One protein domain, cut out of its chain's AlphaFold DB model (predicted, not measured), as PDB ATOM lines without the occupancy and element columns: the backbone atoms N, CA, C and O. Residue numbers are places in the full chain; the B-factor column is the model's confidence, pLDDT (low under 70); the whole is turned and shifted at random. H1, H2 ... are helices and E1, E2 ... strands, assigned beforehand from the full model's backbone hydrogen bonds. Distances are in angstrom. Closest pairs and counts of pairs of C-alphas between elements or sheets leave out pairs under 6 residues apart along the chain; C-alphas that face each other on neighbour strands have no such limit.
ATOM      1  N   HIS A 337     119.352 193.910 177.977       81.56
ATOM      2  CA  HIS A 337     120.200 194.638 178.921       81.56
ATOM      3  C   HIS A 337     121.550 195.040 178.307       81.56
ATOM      4  O   HIS A 337     122.206 194.234 177.648       81.56
ATOM      5  N   CYS A 338     121.981 196.269 178.585       78.25
ATOM      6  CA  CYS A 338     123.240 196.834 178.110       78.25
ATOM      7  C   CYS A 338     123.974 197.585 179.225       78.25
ATOM      8  O   CYS A 338     123.352 198.141 180.133       78.25
ATOM      9  N   GLU A 339     125.301 197.630 179.122       76.06
ATOM     10  CA  GLU A 339     126.171 198.421 180.004       76.06
ATOM     11  C   GLU A 339     126.799 199.609 179.256       76.06
ATOM     12  O   GLU A 339     127.063 200.656 179.847       76.06
ATOM     13  N   ALA A 340     127.000 199.472 177.941       62.03
ATOM     14  CA  ALA A 340     127.528 200.509 177.059       62.03
ATOM     15  C   ALA A 340     126.814 200.512 175.697       62.03
ATOM     16  O   ALA A 340     126.268 199.501 175.264       62.03
ATOM     17  N   ASN A 341     126.880 201.629 174.963       58.66
ATOM     18  CA  ASN A 341     126.304 201.732 173.611       58.66
ATOM     19  C   ASN A 341     126.883 200.707 172.619       58.66
ATOM     20  O   ASN A 341     126.198 200.317 171.681       58.66
ATOM     21  N   THR A 342     128.127 200.266 172.826       65.12
ATOM     22  CA  THR A 342     128.788 199.223 172.023       65.12
ATOM     23  C   THR A 342     128.203 197.830 172.226       65.12
ATOM     24  O   THR A 342     128.474 196.952 171.414       65.12
ATOM     25  N   ASP A 343     127.420 197.621 173.287       67.69
ATOM     26  CA  ASP A 343     126.727 196.357 173.512       67.69
ATOM     27  C   ASP A 343     125.510 196.217 172.597       67.69
ATOM     28  O   ASP A 343     125.108 195.094 172.337       67.69
ATOM     29  N   CYS A 344     124.913 197.314 172.121       71.12
ATOM     30  CA  CYS A 344     123.645 197.302 171.389       71.12
ATOM     31  C   CYS A 344     123.820 197.118 169.874       71.12
ATOM     32  O   CYS A 344     124.801 197.580 169.291       71.12
ATOM     33  N   ILE A 345     122.837 196.488 169.219       73.81
ATOM     34  CA  ILE A 345     122.810 196.310 167.754       73.81
ATOM     35  C   ILE A 345     122.925 197.635 166.981       73.81
ATOM     36  O   ILE A 345     122.549 198.705 167.459       73.81
ATOM     37  N   HIS A 346     123.398 197.571 165.733       69.56
ATOM     38  CA  HIS A 346     123.464 198.748 164.863       69.56
ATOM     39  C   HIS A 346     122.097 199.435 164.725       69.56
ATOM     40  O   HIS A 346     121.091 198.796 164.428       69.56
ATOM     41  N   GLY A 347     122.082 200.756 164.920       65.50
ATOM     42  CA  GLY A 347     120.855 201.554 164.948       65.50
ATOM     43  C   GLY A 347     120.208 201.665 166.333       65.50
ATOM     44  O   GLY A 347     119.244 202.415 166.458       65.50
ATOM     45  N   ALA A 348     120.740 200.990 167.359       73.75
ATOM     46  CA  ALA A 348     120.337 201.130 168.756       73.75
ATOM     47  C   ALA A 348     121.389 201.856 169.617       73.75
ATOM     48  O   ALA A 348     122.554 201.989 169.240       73.75
ATOM     49  N   TYR A 349     120.959 202.324 170.786       79.50
ATOM     50  CA  TYR A 349     121.784 202.906 171.844       79.50
ATOM     51  C   TYR A 349     121.367 202.332 173.206       79.50
ATOM     52  O   TYR A 349     120.270 201.790 173.342       79.50
ATOM     53  N   CYS A 350     122.233 202.435 174.214       81.12
ATOM     54  CA  CYS A 350     121.942 201.961 175.563       81.12
ATOM     55  C   CYS A 350     121.218 203.051 176.366       81.12
ATOM     56  O   CYS A 350     121.797 204.090 176.690       81.12
ATOM     57  N   HIS A 351     119.947 202.820 176.688       82.31
ATOM     58  CA  HIS A 351     119.124 203.736 177.465       82.31
ATOM     59  C   HIS A 351     119.304 203.477 178.968       82.31
ATOM     60  O   HIS A 351     118.906 202.430 179.474       82.31
ATOM     61  N   THR A 352     119.862 204.443 179.705       76.94
ATOM     62  CA  THR A 352     120.166 204.333 181.148       76.94
ATOM     63  C   THR A 352     119.281 205.243 182.016       76.94
ATOM     64  O   THR A 352     119.772 205.926 182.916       76.94
ATOM     65  N   GLY A 353     117.984 205.323 181.697       74.81
ATOM     66  CA  GLY A 353     116.994 206.131 182.419       74.81
ATOM     67  C   GLY A 353     116.595 205.566 183.791       74.81
ATOM     68  O   GLY A 353     117.323 204.795 184.409       74.81
ATOM     69  N   SER A 354     115.405 205.926 184.285       58.16
ATOM     70  CA  SER A 354     114.887 205.513 185.606       58.16
ATOM     71  C   SER A 354     114.388 204.054 185.658       58.16
ATOM     72  O   SER A 354     113.326 203.771 186.214       58.16
ATOM     73  N   GLY A 355     115.127 203.129 185.045       68.38
ATOM     74  CA  GLY A 355     114.806 201.709 184.921       68.38
ATOM     75  C   GLY A 355     116.069 200.861 184.754       68.38
ATOM     76  O   GLY A 355     117.187 201.353 184.896       68.38
ATOM     77  N   LYS A 356     115.910 199.566 184.457       74.75
ATOM     78  CA  LYS A 356     117.056 198.710 184.101       74.75
ATOM     79  C   LYS A 356     117.597 199.153 182.736       74.75
ATOM     80  O   LYS A 356     116.776 199.311 181.833       74.75
ATOM     81  N   PRO A 357     118.917 199.334 182.557       77.75
ATOM     82  CA  PRO A 357     119.435 199.862 181.306       77.75
ATOM     83  C   PRO A 357     119.281 198.828 180.190       77.75
ATOM     84  O   PRO A 357     119.607 197.651 180.386       77.75
ATOM     85  N   HIS A 358     118.740 199.265 179.053       83.25
ATOM     86  CA  HIS A 358     118.387 198.405 177.924       83.25
ATOM     87  C   HIS A 358     118.654 199.084 176.578       83.25
ATOM     88  O   HIS A 358     118.680 200.309 176.482       83.25
ATOM     89  N   CYS A 359     118.813 198.294 175.519       83.44
ATOM     90  CA  CYS A 359     118.955 198.828 174.169       83.44
ATOM     91  C   CYS A 359     117.622 199.386 173.643       83.44
ATOM     92  O   CYS A 359     116.564 198.778 173.828       83.44
ATOM     93  N   GLU A 360     117.674 200.528 172.964       83.62
ATOM     94  CA  GLU A 360     116.541 201.205 172.316       83.62
ATOM     95  C   GLU A 360     116.981 201.723 170.935       83.62
ATOM     96  O   GLU A 360     118.141 202.097 170.763       83.62
ATOM     97  N   CYS A 361     116.097 201.747 169.932       81.88
ATOM     98  CA  CYS A 361     116.451 202.301 168.620       81.88
ATOM     99  C   CYS A 361     116.692 203.819 168.669       81.88
ATOM    100  O   CYS A 361     116.006 204.567 169.362       81.88
ATOM    101  N   LEU A 362     117.640 204.284 167.857       76.00
ATOM    102  CA  LEU A 362     117.812 205.700 167.537       76.00
ATOM    103  C   LEU A 362     116.577 206.230 166.794       76.00
ATOM    104  O   LEU A 362     115.977 205.512 166.000       76.00
ATOM    105  N   SER A 363     116.276 207.524 166.935       69.44
ATOM    106  CA  SER A 363     115.132 208.197 166.284       69.44
ATOM    107  C   SER A 363     115.127 208.172 164.745       69.44
ATOM    108  O   SER A 363     114.140 208.548 164.121       69.44
ATOM    109  N   THR A 364     116.219 207.731 164.118       67.31
ATOM    110  CA  THR A 364     116.359 207.507 162.668       67.31
ATOM    111  C   THR A 364     116.015 206.075 162.230       67.31
ATOM    112  O   THR A 364     116.115 205.741 161.045       67.31
ATOM    113  N   HIS A 365     115.643 205.214 163.176       78.31
ATOM    114  CA  HIS A 365     115.335 203.805 162.973       78.31
ATOM    115  C   HIS A 365     114.013 203.439 163.661       78.31
ATOM    116  O   HIS A 365     113.581 204.083 164.613       78.31
ATOM    117  N   VAL A 366     113.377 202.375 163.181       80.94
ATOM    118  CA  VAL A 366     112.170 201.776 163.751       80.94
ATOM    119  C   VAL A 366     112.451 200.360 164.220       80.94
ATOM    120  O   VAL A 366     113.178 199.613 163.562       80.94
ATOM    121  N   GLU A 367     111.832 199.981 165.337       86.00
ATOM    122  CA  GLU A 367     111.883 198.609 165.825       86.00
ATOM    123  C   GLU A 367     110.965 197.697 164.995       86.00
ATOM    124  O   GLU A 367     109.727 197.827 164.963       86.00
ATOM    125  N   ILE A 368     111.597 196.725 164.345       83.31
ATOM    126  CA  ILE A 368     110.957 195.621 163.640       83.31
ATOM    127  C   ILE A 368     111.695 194.360 164.080       83.31
ATOM    128  O   ILE A 368     112.909 194.272 163.929       83.31
ATOM    129  N   ASP A 369     110.971 193.419 164.685       81.88
ATOM    130  CA  ASP A 369     111.501 192.138 165.168       81.88
ATOM    131  C   ASP A 369     112.768 192.289 166.040       81.88
ATOM    132  O   ASP A 369     113.798 191.656 165.810       81.88
ATOM    133  N   ARG A 370     112.689 193.195 167.033       78.50
ATOM    134  CA  ARG A 370     113.775 193.600 167.955       78.50
ATOM    135  C   ARG A 370     115.033 194.164 167.283       78.50
ATOM    136  O   ARG A 370     116.045 194.373 167.952       78.50
ATOM    137  N   SER A 371     114.962 194.438 165.982       76.62
ATOM    138  CA  SER A 371     116.027 195.012 165.162       76.62
ATOM    139  C   SER A 371     115.699 196.452 164.769       76.62
ATOM    140  O   SER A 371     114.544 196.789 164.508       76.62
ATOM    141  N   CYS A 372     116.717 197.309 164.687       80.31
ATOM    142  CA  CYS A 372     116.550 198.701 164.275       80.31
ATOM    143  C   CYS A 372     116.756 198.841 162.761       80.31
ATOM    144  O   CYS A 372     117.885 198.865 162.273       80.31
ATOM    145  N   LEU A 373     115.664 198.958 162.005       81.12
ATOM    146  CA  LEU A 373     115.705 199.234 160.565       81.12
ATOM    147  C   LEU A 373     115.515 200.726 160.293       81.12
ATOM    148  O   LEU A 373     114.739 201.394 160.963       81.12
ATOM    149  N   ARG A 374     116.218 201.266 159.293       75.56
ATOM    150  CA  ARG A 374     116.116 202.690 158.931       75.56
ATOM    151  C   ARG A 374     114.710 203.054 158.456       75.56
ATOM    152  O   ARG A 374     114.078 202.273 157.740       75.56
ATOM    153  N   VAL A 375     114.269 204.259 158.811       80.44
ATOM    154  CA  VAL A 375     113.069 204.882 158.233       80.44
ATOM    155  C   VAL A 375     113.288 205.230 156.756       80.44
ATOM    156  O   VAL A 375     114.418 205.497 156.342       80.44
ATOM    157  N   ILE A 376     112.221 205.202 155.955       78.69
ATOM    158  CA  ILE A 376     112.245 205.408 154.498       78.69
ATOM    159  C   ILE A 376     111.150 206.421 154.139       78.69
ATOM    160  O   ILE A 376     110.014 206.292 154.591       78.69
ATOM    161  N   TYR A 377     111.474 207.445 153.346       81.62
ATOM    162  CA  TYR A 377     110.540 208.544 153.074       81.62
ATOM    163  C   TYR A 377     109.571 208.214 151.921       81.62
ATOM    164  O   TYR A 377     109.941 207.468 151.010       81.62
ATOM    165  N   PRO A 378     108.356 208.799 151.891       81.75
ATOM    166  CA  PRO A 378     107.437 208.681 150.758       81.75
ATOM    167  C   PRO A 378     108.105 208.952 149.399       81.75
ATOM    168  O   PRO A 378     108.803 209.949 149.213       81.75
ATOM    169  N   GLY A 379     107.895 208.037 148.450       73.25
ATOM    170  CA  GLY A 379     108.519 208.017 147.124       73.25
ATOM    171  C   GLY A 379     109.875 207.299 147.043       73.25
ATOM    172  O   GLY A 379     110.367 207.083 145.939       73.25
ATOM    173  N   GLN A 380     110.489 206.902 148.165       74.50
ATOM    174  CA  GLN A 380     111.785 206.210 148.172       74.50
ATOM    175  C   GLN A 380     111.644 204.684 148.167       74.50
ATOM    176  O   GLN A 380     110.719 204.121 148.753       74.50
ATOM    177  N   HIS A 381     112.611 204.023 147.526       81.25
ATOM    178  CA  HIS A 381     112.756 202.569 147.488       81.25
ATOM    179  C   HIS A 381     113.560 202.050 148.695       81.25
ATOM    180  O   HIS A 381     114.425 202.753 149.217       81.25
ATOM    181  N   GLY A 382     113.345 200.788 149.077       79.12
ATOM    182  CA  GLY A 382     114.127 200.082 150.101       79.12
ATOM    183  C   GLY A 382     113.404 199.832 151.426       79.12
ATOM    184  O   GLY A 382     114.047 199.417 152.389       79.12
ATOM    185  N   CYS A 383     112.089 200.058 151.495       85.00
ATOM    186  CA  CYS A 383     111.283 199.595 152.625       85.00
ATOM    187  C   CYS A 383     110.987 198.086 152.511       85.00
ATOM    188  O   CYS A 383     110.851 197.545 151.412       85.00
ATOM    189  N   SER A 384     110.864 197.415 153.653       87.56
ATOM    190  CA  SER A 384     110.371 196.039 153.804       87.56
ATOM    191  C   SER A 384     109.154 195.941 154.735       87.56
ATOM    192  O   SER A 384     108.479 194.916 154.744       87.56
ATOM    193  N   SER A 385     108.841 197.001 155.487       88.31
ATOM    194  CA  SER A 385     107.658 197.097 156.345       88.31
ATOM    195  C   SER A 385     107.056 198.499 156.311       88.31
ATOM    196  O   SER A 385     107.783 199.495 156.283       88.31
ATOM    197  N   ASP A 386     105.730 198.576 156.416       89.69
ATOM    198  CA  ASP A 386     104.980 199.833 156.513       89.69
ATOM    199  C   ASP A 386     105.464 200.710 157.672       89.69
ATOM    200  O   ASP A 386     105.511 201.926 157.527       89.69
ATOM    201  N   LYS A 387     105.937 200.100 158.775       85.12
ATOM    202  CA  LYS A 387     106.539 200.804 159.923       85.12
ATOM    203  C   LYS A 387     107.663 201.769 159.527       85.12
ATOM    204  O   LYS A 387     107.818 202.807 160.158       85.12
ATOM    205  N   GLN A 388     108.450 201.445 158.498       86.25
ATOM    206  CA  GLN A 388     109.551 202.306 158.042       86.25
ATOM    207  C   GLN A 388     109.052 203.563 157.325       86.25
ATOM    208  O   GLN A 388     109.747 204.575 157.344       86.25
ATOM    209  N   CYS A 389     107.871 203.486 156.705       83.00
ATOM    210  CA  CYS A 389     107.215 204.592 156.016       83.00
ATOM    211  C   CYS A 389     106.352 205.412 156.990       83.00
ATOM    212  O   CYS A 389     106.425 206.642 157.002       83.00
ATOM    213  N   SER A 390     105.572 204.738 157.843       86.44
ATOM    214  CA  SER A 390     104.615 205.375 158.753       86.44
ATOM    215  C   SER A 390     105.275 206.169 159.881       86.44
ATOM    216  O   SER A 390     104.710 207.156 160.344       86.44
ATOM    217  N   ALA A 391     106.506 205.811 160.267       80.62
ATOM    218  CA  ALA A 391     107.325 206.605 161.183       80.62
ATOM    219  C   ALA A 391     107.812 207.943 160.589       80.62
ATOM    220  O   ALA A 391     108.230 208.821 161.340       80.62
ATOM    221  N   VAL A 392     107.764 208.109 159.260       79.62
ATOM    222  CA  VAL A 392     108.087 209.370 158.569       79.62
ATOM    223  C   VAL A 392     106.828 210.184 158.288       79.62
ATOM    224  O   VAL A 392     106.804 211.389 158.532       79.62
ATOM    225  N   TYR A 393     105.793 209.537 157.751       78.38
ATOM    226  CA  TYR A 393     104.525 210.174 157.410       78.38
ATOM    227  C   TYR A 393     103.369 209.256 157.802       78.38
ATOM    228  O   TYR A 393     103.305 208.115 157.347       78.38
ATOM    229  N   ASN A 394     102.439 209.743 158.623       83.88
ATOM    230  CA  ASN A 394     101.404 208.879 159.180       83.88
ATOM    231  C   ASN A 394     100.452 208.337 158.097       83.88
ATOM    232  O   ASN A 394     100.086 209.044 157.159       83.88
ATOM    233  N   GLY A 395     100.116 207.049 158.173       81.69
ATOM    234  CA  GLY A 395      99.378 206.348 157.114       81.69
ATOM    235  C   GLY A 395     100.147 206.088 155.802       81.69
ATOM    236  O   GLY A 395      99.561 205.531 154.872       81.69
ATOM    237  N   ALA A 396     101.435 206.441 155.687       84.56
ATOM    238  CA  ALA A 396     102.274 205.988 154.571       84.56
ATOM    239  C   ALA A 396     102.705 204.522 154.761       84.56
ATOM    240  O   ALA A 396     102.975 204.083 155.879       84.56
ATOM    241  N   TRP A 397     102.801 203.766 153.666       90.88
ATOM    242  CA  TRP A 397     102.985 202.308 153.701       90.88
ATOM    243  C   TRP A 397     103.888 201.790 152.578       90.88
ATOM    244  O   TRP A 397     104.096 202.455 151.567       90.88
ATOM    245  N   CYS A 398     104.448 200.594 152.738       89.94
ATOM    246  CA  CYS A 398     105.444 200.029 151.841       89.94
ATOM    247  C   CYS A 398     104.802 199.252 150.680       89.94
ATOM    248  O   CYS A 398     104.592 198.038 150.727       89.94
ATOM    249  N   ARG A 399     104.527 199.941 149.570       89.44
ATOM    250  CA  ARG A 399     103.975 199.340 148.352       89.44
ATOM    251  C   ARG A 399     105.105 198.863 147.434       89.44
ATOM    252  O   ARG A 399     105.761 199.663 146.774       89.44
ATOM    253  N   ARG A 400     105.305 197.542 147.335       84.56
ATOM    254  CA  ARG A 400     106.303 196.896 146.440       84.56
ATOM    255  C   ARG A 400     107.741 197.403 146.667       84.56
ATOM    256  O   ARG A 400     108.493 197.599 145.716       84.56
ATOM    257  N   GLY A 401     108.110 197.627 147.928       78.69
ATOM    258  CA  GLY A 401     109.429 198.136 148.315       78.69
ATOM    259  C   GLY A 401     109.604 199.651 148.169       78.69
ATOM    260  O   GLY A 401     110.723 200.131 148.339       78.69
ATOM    261  N   ILE A 402     108.534 200.395 147.864       80.94
ATOM    262  CA  ILE A 402     108.504 201.862 147.775       80.94
ATOM    263  C   ILE A 402     107.521 202.399 148.819       80.94
ATOM    264  O   ILE A 402     106.394 201.911 148.895       80.94
ATOM    265  N   CYS A 403     107.893 203.419 149.591       85.00
ATOM    266  CA  CYS A 403     106.931 204.068 150.484       85.00
ATOM    267  C   CYS A 403     105.894 204.864 149.674       85.00
ATOM    268  O   CYS A 403     106.224 205.851 149.017       85.00
ATOM    269  N   ALA A 404     104.638 204.433 149.723       88.25
ATOM    270  CA  ALA A 404     103.488 205.058 149.090       88.25
ATOM    271  C   ALA A 404     102.677 205.884 150.098       88.25
ATOM    272  O   ALA A 404     102.647 205.597 151.294       88.25
ATOM    273  N   CYS A 405     102.005 206.906 149.581       87.69
ATOM    274  CA  CYS A 405     101.149 207.793 150.355       87.69
ATOM    275  C   CYS A 405      99.725 207.234 150.538       87.69
ATOM    276  O   CYS A 405      99.280 206.424 149.715       87.69
ATOM    277  N   PRO A 406      98.999 207.665 151.590       87.00
ATOM    278  CA  PRO A 406      97.590 207.327 151.777       87.00
ATOM    279  C   PRO A 406      96.700 207.919 150.668       87.00
ATOM    280  O   PRO A 406      97.091 208.830 149.932       87.00
ATOM    281  N   GLU A 407      95.487 207.386 150.532       80.81
ATOM    282  CA  GLU A 407      94.584 207.733 149.429       80.81
ATOM    283  C   GLU A 407      94.243 209.233 149.383       80.81
ATOM    284  O   GLU A 407      94.089 209.902 150.406       80.81
ATOM    285  N   GLY A 408      94.168 209.785 148.169       70.62
ATOM    286  CA  GLY A 408      93.998 211.225 147.954       70.62
ATOM    287  C   GLY A 408      95.255 212.074 148.203       70.62
ATOM    288  O   GLY A 408      95.156 213.300 148.178       70.62
ATOM    289  N   THR A 409      96.432 211.466 148.421       79.00
ATOM    290  CA  THR A 409      97.718 212.185 148.501       79.00
ATOM    291  C   THR A 409      98.782 211.609 147.570       79.00
ATOM    292  O   THR A 409      98.865 210.399 147.362       79.00
ATOM    293  N   GLY A 410      99.609 212.489 147.001       70.25
ATOM    294  CA  GLY A 410     100.760 212.124 146.174       70.25
ATOM    295  C   GLY A 410     102.074 212.239 146.947       70.25
ATOM    296  O   GLY A 410     102.206 213.107 147.810       70.25
ATOM    297  N   ALA A 411     103.051 211.388 146.620       69.69
ATOM    298  CA  ALA A 411     104.410 211.501 147.147       69.69
ATOM    299  C   ALA A 411     105.161 212.620 146.411       69.69
ATOM    300  O   ALA A 411     105.402 212.524 145.208       69.69
ATOM    301  N   GLY A 412     105.542 213.671 147.133       61.47
ATOM    302  CA  GLY A 412     106.267 214.824 146.602       61.47
ATOM    303  C   GLY A 412     107.174 215.418 147.671       61.47
ATOM    304  O   GLY A 412     106.808 215.461 148.840       61.47
ATOM    305  N   SER A 413     108.385 215.840 147.299       64.06
ATOM    306  CA  SER A 413     109.355 216.448 148.231       64.06
ATOM    307  C   SER A 413     109.615 215.624 149.511       64.06
ATOM    308  O   SER A 413     109.809 216.189 150.582       64.06
ATOM    309  N   GLN A 414     109.629 214.285 149.400       67.00
ATOM    310  CA  GLN A 414     109.823 213.335 150.517       67.00
ATOM    311  C   GLN A 414     108.714 213.375 151.592       67.00
ATOM    312  O   GLN A 414     108.918 212.937 152.721       67.00
ATOM    313  N   THR A 415     107.527 213.870 151.239       77.56
ATOM    314  CA  THR A 415     106.318 213.878 152.074       77.56
ATOM    315  C   THR A 415     105.092 213.494 151.233       77.56
ATOM    316  O   THR A 415     105.199 213.287 150.022       77.56
ATOM    317  N   CYS A 416     103.923 213.386 151.859       78.81
ATOM    318  CA  CYS A 416     102.644 213.218 151.175       78.81
ATOM    319  C   CYS A 416     101.854 214.533 151.218       78.81
ATOM    320  O   CYS A 416     101.795 215.186 152.259       78.81
ATOM    321  N   SER A 417     101.246 214.940 150.102       79.81
ATOM    322  CA  SER A 417     100.440 216.168 150.043       79.81
ATOM    323  C   SER A 417      99.170 216.009 149.201       79.81
ATOM    324  O   SER A 417      99.096 215.175 148.295       79.81
TER     325      SER A 417
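This is residues 337 to 417 of the 679 residues of the protein "Prion-like-(Q/N-rich) domain-bearing protein 25" of Trichinella pseudospiralis (UniProt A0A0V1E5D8). Four small two-stranded hairpins are strung one after another along a loose rod, with one short helix, H1, between the second and the third. Hairpins E1-E2 and E3-E4 make one half, and H1 with hairpins E5-E6 and E7-E8 makes the other; the long link of residues 375 to 385 joins the halves. The printed part has 81 residues, with one named helix and eight named strands in the order E1 E2 E3 E4 H1 E5 E6 E7 E8; each sheet has two antiparallel strands. The class is mostly strand, though under half of the residues are in named elements. The whole is loose, with a radius of gyration of the C-alphas of 15.0 A, and spans 46 by 22 by 19 A.

Strand E3, residues 365 to 368, is 9.3 A from first to last C-alpha, and E4, residues 371 to 374, is 9.9 A. E1, residues 348 to 351, begins at C-alpha 348 (120.337, 201.130, 168.756) and is 9.2 A long; E2, residues 358 to 361, is 10.3 A long. H1, residues 386 to 390, begins at C-alpha 386 (104.980, 199.833, 156.513) and is 6.0 A long. The short strands are E5, residues 397 to 399, 6.2 A; E6, residues 402 to 404, 6.1 A; E7, residues 410 to 412, 6.1 A; and E8, residues 415 to 417, 6.6 A, ending at C-alpha 417 (100.440, 216.168, 150.043).

E3 and E4 form an antiparallel hairpin at 138 degrees, with N 366 and O 373 2.8 A apart, within hydrogen-bond range. Toward E2, the closest C-alphas of E2 and E4 are those of Cys 361 and Cys 372, 5.6 A. E1 and E2 form an antiparallel hairpin, with N 349 and O 360 within hydrogen-bond range at 2.8 A. E1 and E3 are only just apart, at 8.1 A. The closest C-alphas of E3 and H1 are those of Val 366 and Gln 388, 6.3 A. Those of H1 and E5 are Asp 386 and Trp 397, 4.2 A. In H1 every O i to N i+4 pair is within hydrogen-bond range. E5 and E6 form an antiparallel hairpin, with N 399 and O 402 within range at 2.8 A. E7 and E8 form another, with N 412 and O 415 within range at 2.9 A. The closest C-alphas of E6 and E7 are those of Ala 404 and Ala 411, 6.8 A. H1 is apart from E7 and E8.

The two C-alphas farthest apart are those of Glu 339 and Gly 408, 47.2 A. The printed part has no cut, and the link from E4 to H1 is long. Mean pLDDT of the printed part is 78.2; residues 340 to 343, 346 to 347, 354 to 355, 363 to 364 and 411 to 414 are under 70.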